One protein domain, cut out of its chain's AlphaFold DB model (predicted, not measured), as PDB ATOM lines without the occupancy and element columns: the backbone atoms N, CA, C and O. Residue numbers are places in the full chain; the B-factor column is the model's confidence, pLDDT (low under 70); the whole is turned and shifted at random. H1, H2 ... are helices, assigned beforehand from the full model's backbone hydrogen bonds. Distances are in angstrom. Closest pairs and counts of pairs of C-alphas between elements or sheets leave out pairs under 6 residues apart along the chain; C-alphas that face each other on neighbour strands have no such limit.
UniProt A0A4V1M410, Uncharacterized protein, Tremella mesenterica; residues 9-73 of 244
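AT A GLANCE: This is residues 9 to 73 of the 244 residues of an uncharacterized protein of Tremella mesenterica (UniProt A0A4V1M410). A helical hairpin of two long helices, H3 and H4, lies side by side and antiparallel, and two short helices, H1 and H2, pack on another side of H3 than H4 does. A long loop without a named element, residues 24 to 35, leads from H2 to the beginning of H3. The printed part has 65 residues with four named helices, in the order H1, H2, H3, H4, and no named strand; the class is all helix. It is compact, with a radius of gyration of the C-alphas of 11.2 A, and elongated in outline, with spans of 32 by 21 by 20 A.

HOW THE PARTS SIT: The longest helix is H4, residues 54 to 71. It touches H3, residues 36 to 48, and the closest C-alphas are those of Ala 46 and Ala 60, 5.5 A apart. H3 and H4 form a helical hairpin and run opposite ways at a shallow tilt of 18 degrees. H3 is the hub, touching three other helices. With its residues 37 to 42 alone it touches H2, residues 20 to 23; the closest C-alphas are those of Thr 21 and Val 38, 6.4 A apart. With its residues 45 to 48 alone it only just touches H1, residues 14 to 17, with 3 pairs of C-alphas within 8 A, the closest being those of His 15 and Phe 45 at 6.4 A. H1 and H2 only just touch, with 3 pairs within 8 A, and only at the corner by their link; the C-alphas of Trp 16 and Leu 22 are the closest, 6.1 A apart. H1 and H2 are both apart from H4. In H3 and H4 every O i to N i+4 pair is within hydrogen-bond range, while H1 and H2, four residues each, are too short for such a pair.

IN THESE COORDINATES: H4 measures 25.3 A from C-alpha 54 at (129.862, 114.854, 125.907) to C-alpha 71 at (110.488, 99.249, 121.265). H3 measures 18.5 A, beginning with C-alpha 36 at (109.776, 104.054, 113.602). H2 spans 5.1 A and H1 spans 5.2 A, the latter beginning with C-alpha 14 at (118.765, 123.623, 118.455).

THE WHOLE: The two C-alphas farthest apart are those of Asp 52 and Arg 73, at 32.1 A. The printed part, residues 9 to 73, has no cut. The link from H2 to H3 is long, with 12 residues; those from H1 to H2 and from H3 to H4 are tight. The mean pLDDT of the printed part is 77.7, and residues 27 to 34, 50 to 54 and 72 to 73 of this model are under 70.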
ATOM      1  N   ALA A   9     117.121 119.984 129.173       78.12
ATOM      2  CA  ALA A   9     118.298 120.471 128.456       78.12
ATOM      3  C   ALA A   9     118.364 119.959 127.005       78.12
ATOM      4  O   ALA A   9     118.807 120.681 126.118       78.12
ATOM      5  N   LEU A  10     117.876 118.742 126.736       78.81
ATOM      6  CA  LEU A  10     117.829 118.195 125.376       78.81
ATOM      7  C   LEU A  10     116.730 118.847 124.539       78.81
ATOM      8  O   LEU A  10     116.942 119.106 123.358       78.81
ATOM      9  N   VAL A  11     115.588 119.164 125.156       83.00
ATOM     10  CA  VAL A  11     114.460 119.822 124.474       83.00
ATOM     11  C   VAL A  11     114.830 121.235 124.019       83.00
ATOM     12  O   VAL A  11     114.369 121.691 122.974       83.00
ATOM     13  N   ALA A  12     115.705 121.912 124.766       84.81
ATOM     14  CA  ALA A  12     116.228 123.227 124.409       84.81
ATOM     15  C   ALA A  12     117.313 123.192 123.309       84.81
ATOM     16  O   ALA A  12     117.702 124.247 122.808       84.81
ATOM     17  N   HIS A  13     117.813 122.012 122.918       84.31
ATOM     18  CA  HIS A  13     118.903 121.904 121.951       84.31
ATOM     19  C   HIS A  13     118.436 122.312 120.534       84.31
ATOM     20  O   HIS A  13     117.401 121.822 120.075       84.31
ATOM     21  N   PRO A  14     119.195 123.127 119.770       85.12
ATOM     22  CA  PRO A  14     118.765 123.623 118.455       85.12
ATOM     23  C   PRO A  14     118.334 122.520 117.476       85.12
ATOM     24  O   PRO A  14     117.327 122.648 116.782       85.12
ATOM     25  N   HIS A  15     119.057 121.395 117.460       83.44
ATOM     26  CA  HIS A  15     118.707 120.241 116.623       83.44
ATOM     27  C   HIS A  15     117.420 119.524 117.065       83.44
ATOM     28  O   HIS A  15     116.715 118.982 116.216       83.44
ATOM     29  N   TRP A  16     117.070 119.566 118.354       85.75
ATOM     30  CA  TRP A  16     115.803 119.028 118.851       85.75
ATOM     31  C   TRP A  16     114.634 119.885 118.365       85.75
ATOM     32  O   TRP A  16     113.696 119.374 117.758       85.75
ATOM     33  N   VAL A  17     114.747 121.207 118.538       87.00
ATOM     34  CA  VAL A  17     113.746 122.193 118.099       87.00
ATOM     35  C   VAL A  17     113.579 122.201 116.574       87.00
ATOM     36  O   VAL A  17     112.502 122.491 116.067       87.00
ATOM     37  N   SER A  18     114.611 121.833 115.815       86.56
ATOM     38  CA  SER A  18     114.513 121.728 114.352       86.56
ATOM     39  C   SER A  18     113.740 120.500 113.850       86.56
ATOM     40  O   SER A  18     113.396 120.439 112.670       86.56
ATOM     41  N   SER A  19     113.457 119.518 114.717       87.44
ATOM     42  CA  SER A  19     112.759 118.289 114.340       87.44
ATOM     43  C   SER A  19     111.281 118.346 114.748       87.44
ATOM     44  O   SER A  19     110.974 118.245 115.939       87.44
ATOM     45  N   PRO A  20     110.332 118.430 113.793       86.12
ATOM     46  CA  PRO A  20     108.903 118.442 114.113       86.12
ATOM     47  C   PRO A  20     108.454 117.151 114.814       86.12
ATOM     48  O   PRO A  20     107.539 117.175 115.633       86.12
ATOM     49  N   THR A  21     109.130 116.028 114.547       84.06
ATOM     50  CA  THR A  21     108.874 114.738 115.200       84.06
ATOM     51  C   THR A  21     109.312 114.729 116.665       84.06
ATOM     52  O   THR A  21     108.620 114.134 117.483       84.06
ATOM     53  N   LEU A  22     110.429 115.387 117.009       83.00
ATOM     54  CA  LEU A  22     110.908 115.477 118.396       83.00
ATOM     55  C   LEU A  22     110.160 116.548 119.201       83.00
ATOM     56  O   LEU A  22     109.920 116.358 120.388       83.00
ATOM     57  N   LEU A  23     109.740 117.641 118.557       85.81
ATOM     58  CA  LEU A  23     108.896 118.678 119.162       85.81
ATOM     59  C   LEU A  23     107.507 118.170 119.559       85.81
ATOM     60  O   LEU A  23     106.928 118.652 120.527       85.81
ATOM     61  N   ALA A  24     106.971 117.206 118.809       83.56
ATOM     62  CA  ALA A  24     105.691 116.579 119.116       83.56
ATOM     63  C   ALA A  24     105.770 115.600 120.303       83.56
ATOM     64  O   ALA A  24     104.735 115.086 120.734       83.56
ATOM     65  N   LEU A  25     106.973 115.316 120.822       80.88
ATOM     66  CA  LEU A  25     107.134 114.438 121.971       80.88
ATOM     67  C   LEU A  25     106.720 115.171 123.258       80.88
ATOM     68  O   LEU A  25     107.187 116.280 123.518       80.88
ATOM     69  N   PRO A  26     105.864 114.559 124.089       75.94
ATOM     70  CA  PRO A  26     105.474 115.128 125.372       75.94
ATOM     71  C   PRO A  26     106.692 115.225 126.302       75.94
ATOM     72  O   PRO A  26     107.368 114.233 126.558       75.94
ATOM     73  N   VAL A  27     106.963 116.435 126.801       69.12
ATOM     74  CA  VAL A  27     108.155 116.757 127.609       69.12
ATOM     75  C   VAL A  27     108.104 116.124 129.006       69.12
ATOM     76  O   VAL A  27     109.147 115.853 129.595       69.12
ATOM     77  N   GLU A  28     106.911 115.809 129.522       65.75
ATOM     78  CA  GLU A  28     106.736 115.207 130.846       65.75
ATOM     79  C   GLU A  28     105.757 114.030 130.830       65.75
ATOM     80  O   GLU A  28     104.647 114.122 130.307       65.75
ATOM     81  N   GLY A  29     106.157 112.928 131.472       57.44
ATOM     82  CA  GLY A  29     105.221 111.962 132.051       57.44
ATOM     83  C   GLY A  29     104.343 111.170 131.081       57.44
ATOM     84  O   GLY A  29     103.447 110.464 131.533       57.44
ATOM     85  N   VAL A  30     104.585 111.198 129.772       55.31
ATOM     86  CA  VAL A  30     103.839 110.377 128.808       55.31
ATOM     87  C   VAL A  30     104.805 109.390 128.152       55.31
ATOM     88  O   VAL A  30     105.878 109.799 127.709       55.31
ATOM     89  N   PRO A  31     104.483 108.082 128.128       60.53
ATOM     90  CA  PRO A  31     105.332 107.091 127.482       60.53
ATOM     91  C   PRO A  31     105.544 107.474 126.016       60.53
ATOM     92  O   PRO A  31     104.581 107.704 125.283       60.53
ATOM     93  N   LEU A  32     106.811 107.568 125.605       64.50
ATOM     94  CA  LEU A  32     107.175 107.808 124.214       64.50
ATOM     95  C   LEU A  32     106.560 106.690 123.368       64.50
ATOM     96  O   LEU A  32     106.857 105.527 123.635       64.50
ATOM     97  N   PRO A  33     105.727 106.981 122.356       66.81
ATOM     98  CA  PRO A  33     105.328 105.955 121.413       66.81
ATOM     99  C   PRO A  33     106.578 105.598 120.592       66.81
ATOM    100  O   PRO A  33     107.076 106.466 119.863       66.81
ATOM    101  N   PRO A  34     107.116 104.364 120.683       69.06
ATOM    102  CA  PRO A  34     108.344 103.970 119.996       69.06
ATOM    103  C   PRO A  34     108.054 103.701 118.515       69.06
ATOM    104  O   PRO A  34     108.271 102.619 117.974       69.06
ATOM    105  N   THR A  35     107.480 104.688 117.834       80.12
ATOM    106  CA  THR A  35     107.231 104.602 116.404       80.12
ATOM    107  C   THR A  35     108.559 104.668 115.660       80.12
ATOM    108  O   THR A  35     109.520 105.307 116.097       80.12
ATOM    109  N   ARG A  36     108.601 104.040 114.483       79.94
ATOM    110  CA  ARG A  36     109.776 104.054 113.602       79.94
ATOM    111  C   ARG A  36     110.286 105.473 113.324       79.94
ATOM    112  O   ARG A  36     111.490 105.673 113.211       79.94
ATOM    113  N   GLU A  37     109.381 106.443 113.219       82.69
ATOM    114  CA  GLU A  37     109.738 107.834 112.937       82.69
ATOM    115  C   GLU A  37     110.348 108.540 114.155       82.69
ATOM    116  O   GLU A  37     111.324 109.271 113.999       82.69
ATOM    117  N   VAL A  38     109.879 108.244 115.373       81.56
ATOM    118  CA  VAL A  38     110.501 108.740 116.614       81.56
ATOM    119  C   VAL A  38     111.913 108.171 116.782       81.56
ATOM    120  O   VAL A  38     112.842 108.924 117.065       81.56
ATOM    121  N   LEU A  39     112.115 106.874 116.518       82.88
ATOM    122  CA  LEU A  39     113.441 106.245 116.589       82.88
ATOM    123  C   LEU A  39     114.422 106.824 115.559       82.88
ATOM    124  O   LEU A  39     115.573 107.111 115.890       82.88
ATOM    125  N   LYS A  40     113.976 107.057 114.317       85.00
ATOM    126  CA  LYS A  40     114.800 107.724 113.291       85.00
ATOM    127  C   LYS A  40     115.165 109.151 113.687       85.00
ATOM    128  O   LYS A  40     116.303 109.564 113.459       85.00
ATOM    129  N   ALA A  41     114.215 109.898 114.250       83.94
ATOM    130  CA  ALA A  41     114.433 111.274 114.672       83.94
ATOM    131  C   ALA A  41     115.417 111.352 115.849       83.94
ATOM    132  O   ALA A  41     116.340 112.162 115.805       83.94
ATOM    133  N   LEU A  42     115.287 110.464 116.842       83.19
ATOM    134  CA  LEU A  42     116.223 110.354 117.967       83.19
ATOM    135  C   LEU A  42     117.627 109.947 117.507       83.19
ATOM    136  O   LEU A  42     118.602 110.565 117.923       83.19
ATOM    137  N   ASN A  43     117.741 108.963 116.610       84.50
ATOM    138  CA  ASN A  43     119.032 108.547 116.063       84.50
ATOM    139  C   ASN A  43     119.695 109.665 115.243       84.50
ATOM    140  O   ASN A  43     120.883 109.933 115.387       84.50
ATOM    141  N   SER A  44     118.912 110.368 114.419       85.06
ATOM    142  CA  SER A  44     119.412 111.522 113.663       85.06
ATOM    143  C   SER A  44     119.879 112.630 114.602       85.06
ATOM    144  O   SER A  44     120.953 113.182 114.390       85.06
ATOM    145  N   PHE A  45     119.125 112.927 115.660       84.69
ATOM    146  CA  PHE A  45     119.518 113.903 116.674       84.69
ATOM    147  C   PHE A  45     120.811 113.498 117.394       84.69
ATOM    148  O   PHE A  45     121.731 114.308 117.467       84.69
ATOM    149  N   ALA A  46     120.929 112.241 117.833       83.12
ATOM    150  CA  ALA A  46     122.133 111.721 118.480       83.12
ATOM    151  C   ALA A  46     123.379 111.816 117.579       83.12
ATOM    152  O   ALA A  46     124.450 112.161 118.065       83.12
ATOM    153  N   LEU A  47     123.235 111.580 116.269       82.38
ATOM    154  CA  LEU A  47     124.322 111.707 115.289       82.38
ATOM    155  C   LEU A  47     124.746 113.162 115.009       82.38
ATOM    156  O   LEU A  47     125.868 113.384 114.561       82.38
ATOM    157  N   HIS A  48     123.860 114.142 115.225       82.44
ATOM    158  CA  HIS A  48     124.152 115.566 114.995       82.44
ATOM    159  C   HIS A  48     124.777 116.264 116.205       82.44
ATOM    160  O   HIS A  48     125.330 117.356 116.059       82.44
ATOM    161  N   LEU A  49     124.704 115.661 117.393       81.69
ATOM    162  CA  LEU A  49     125.444 116.144 118.553       81.69
ATOM    163  C   LEU A  49     126.941 115.940 118.274       81.69
ATOM    164  O   LEU A  49     127.403 114.817 118.080       81.69
ATOM    165  N   ARG A  50     127.692 117.045 118.161       65.88
ATOM    166  CA  ARG A  50     129.144 117.011 117.929       65.88
ATOM    167  C   ARG A  50     129.843 116.333 119.110       65.88
ATOM    168  O   ARG A  50     129.403 116.468 120.245       65.88
ATOM    169  N   ALA A  51     130.979 115.694 118.836       58.47
ATOM    170  CA  ALA A  51     131.806 115.007 119.833       58.47
ATOM    171  C   ALA A  51     132.346 115.908 120.966       58.47
ATOM    172  O   ALA A  51     132.896 115.385 121.922       58.47
ATOM    173  N   ASP A  52     132.193 117.235 120.877       56.03
ATOM    174  CA  ASP A  52     132.665 118.182 121.897       56.03
ATOM    175  C   ASP A  52     131.648 118.417 123.037       56.03
ATOM    176  O   ASP A  52     131.971 119.091 124.013       56.03
ATOM    177  N   ASP A  53     130.419 117.889 122.931       65.94
ATOM    178  CA  ASP A  53     129.335 118.095 123.906       65.94
ATOM    179  C   ASP A  53     128.938 116.763 124.578       65.94
ATOM    180  O   ASP A  53     127.844 116.212 124.390       65.94
ATOM    181  N   ASP A  54     129.896 116.208 125.333       69.44
ATOM    182  CA  ASP A  54     129.862 114.854 125.907       69.44
ATOM    183  C   ASP A  54     128.588 114.563 126.716       69.44
ATOM    184  O   ASP A  54     128.032 113.463 126.650       69.44
ATOM    185  N   GLU A  55     128.078 115.549 127.459       79.75
ATOM    186  CA  GLU A  55     126.909 115.366 128.320       79.75
ATOM    187  C   GLU A  55     125.607 115.224 127.517       79.75
ATOM    188  O   GLU A  55     124.782 114.349 127.806       79.75
ATOM    189  N   HIS A  56     125.419 116.044 126.480       76.00
ATOM    190  CA  HIS A  56     124.229 115.983 125.631       76.00
ATOM    191  C   HIS A  56     124.231 114.718 124.774       76.00
ATOM    192  O   HIS A  56     123.200 114.050 124.669       76.00
ATOM    193  N   MET A  57     125.391 114.344 124.223       79.00
ATOM    194  CA  MET A  57     125.557 113.103 123.468       79.00
ATOM    195  C   MET A  57     125.261 111.878 124.343       79.00
ATOM    196  O   MET A  57     124.494 111.000 123.938       79.00
ATOM    197  N   PHE A  58     125.807 111.830 125.562       81.12
ATOM    198  CA  PHE A  58     125.570 110.729 126.495       81.12
ATOM    199  C   PHE A  58     124.084 110.588 126.848       81.12
ATOM    200  O   PHE A  58     123.533 109.487 126.781       81.12
ATOM    201  N   ARG A  59     123.401 111.700 127.147       79.81
ATOM    202  CA  ARG A  59     121.962 111.698 127.462       79.81
ATOM    203  C   ARG A  59     121.094 111.329 126.255       79.81
ATOM    204  O   ARG A  59     120.123 110.591 126.411       79.81
ATOM    205  N   ALA A  60     121.441 111.789 125.053       78.12
ATOM    206  CA  ALA A  60     120.733 111.421 123.826       78.12
ATOM    207  C   ALA A  60     120.890 109.928 123.503       78.12
ATOM    208  O   ALA A  60     119.913 109.271 123.147       78.12
ATOM    209  N   LYS A  61     122.093 109.378 123.697       80.50
ATOM    210  CA  LYS A  61     122.353 107.946 123.537       80.50
ATOM    211  C   LYS A  61     121.589 107.114 124.565       80.50
ATOM    212  O   LYS A  61     120.967 106.135 124.183       80.50
ATOM    213  N   GLN A  62     121.551 107.535 125.831       82.81
ATOM    214  CA  GLN A  62     120.729 106.872 126.849       82.81
ATOM    215  C   GLN A  62     119.240 106.869 126.487       82.81
ATOM    216  O   GLN A  62     118.581 105.846 126.641       82.81
ATOM    217  N   LEU A  63     118.696 107.984 125.986       79.56
ATOM    218  CA  LEU A  63     117.304 108.032 125.527       79.56
ATOM    219  C   LEU A  63     117.057 107.117 124.325       79.56
ATOM    220  O   LEU A  63     116.017 106.466 124.276       79.56
ATOM    221  N   LEU A  64     117.993 107.059 123.375       80.88
ATOM    222  CA  LEU A  64     117.905 106.158 122.229       80.88
ATOM    223  C   LEU A  64     117.946 104.692 122.674       80.88
ATOM    224  O   LEU A  64     117.079 103.926 122.269       80.88
ATOM    225  N   ASP A  65     118.894 104.328 123.538       81.44
ATOM    226  CA  ASP A  65     119.051 102.973 124.070       81.44
ATOM    227  C   ASP A  65     117.784 102.553 124.847       81.44
ATOM    228  O   ASP A  65     117.255 101.470 124.620       81.44
ATOM    229  N   MET A  66     117.197 103.440 125.661       80.25
ATOM    230  CA  MET A  66     115.930 103.158 126.351       80.25
ATOM    231  C   MET A  66     114.716 103.088 125.411       80.25
ATOM    232  O   MET A  66     113.810 102.286 125.633       80.25
ATOM    233  N   ALA A  67     114.658 103.930 124.374       78.06
ATOM    234  CA  ALA A  67     113.581 103.885 123.385       78.06
ATOM    235  C   ALA A  67     113.657 102.609 122.535       78.06
ATOM    236  O   ALA A  67     112.621 102.048 122.193       78.06
ATOM    237  N   ILE A  68     114.870 102.141 122.226       78.75
ATOM    238  CA  ILE A  68     115.133 100.842 121.603       78.75
ATOM    239  C   ILE A  68     114.701  99.732 122.561       78.75
ATOM    240  O   ILE A  68     113.880  98.910 122.172       78.75
ATOM    241  N   ASP A  69     115.146  99.733 123.813       77.69
ATOM    242  CA  ASP A  69     114.759  98.709 124.790       77.69
ATOM    243  C   ASP A  69     113.246  98.648 125.021       77.69
ATOM    244  O   ASP A  69     112.717  97.558 125.198       77.69
ATOM    245  N   GLU A  70     112.524  99.772 124.976       75.31
ATOM    246  CA  GLU A  70     111.057  99.785 125.067       75.31
ATOM    247  C   GLU A  70     110.389  99.347 123.746       75.31
ATOM    248  O   GLU A  70     109.383  98.642 123.780       75.31
ATOM    249  N   ALA A  71     110.957  99.700 122.584       72.12
ATOM    250  CA  ALA A  71     110.488  99.249 121.265       72.12
ATOM    251  C   ALA A  71     110.672  97.738 121.056       72.12
ATOM    252  O   ALA A  71     109.851  97.087 120.409       72.12
ATOM    253  N   TYR A  72     111.768  97.199 121.588       68.88
ATOM    254  CA  TYR A  72     112.137  95.788 121.556       68.88
ATOM    255  C   TYR A  72     111.752  95.056 122.840       68.88
ATOM    256  O   TYR A  72     111.980  93.846 122.939       68.88
ATOM    257  N   ARG A  73     111.129  95.748 123.803       67.44
ATOM    258  CA  ARG A  73     110.542  95.112 124.976       67.44
ATOM    259  C   ARG A  73     109.532  94.115 124.441       67.44
ATOM    260  O   ARG A  73     108.608  94.530 123.739       67.44
TER     261      ARG A  73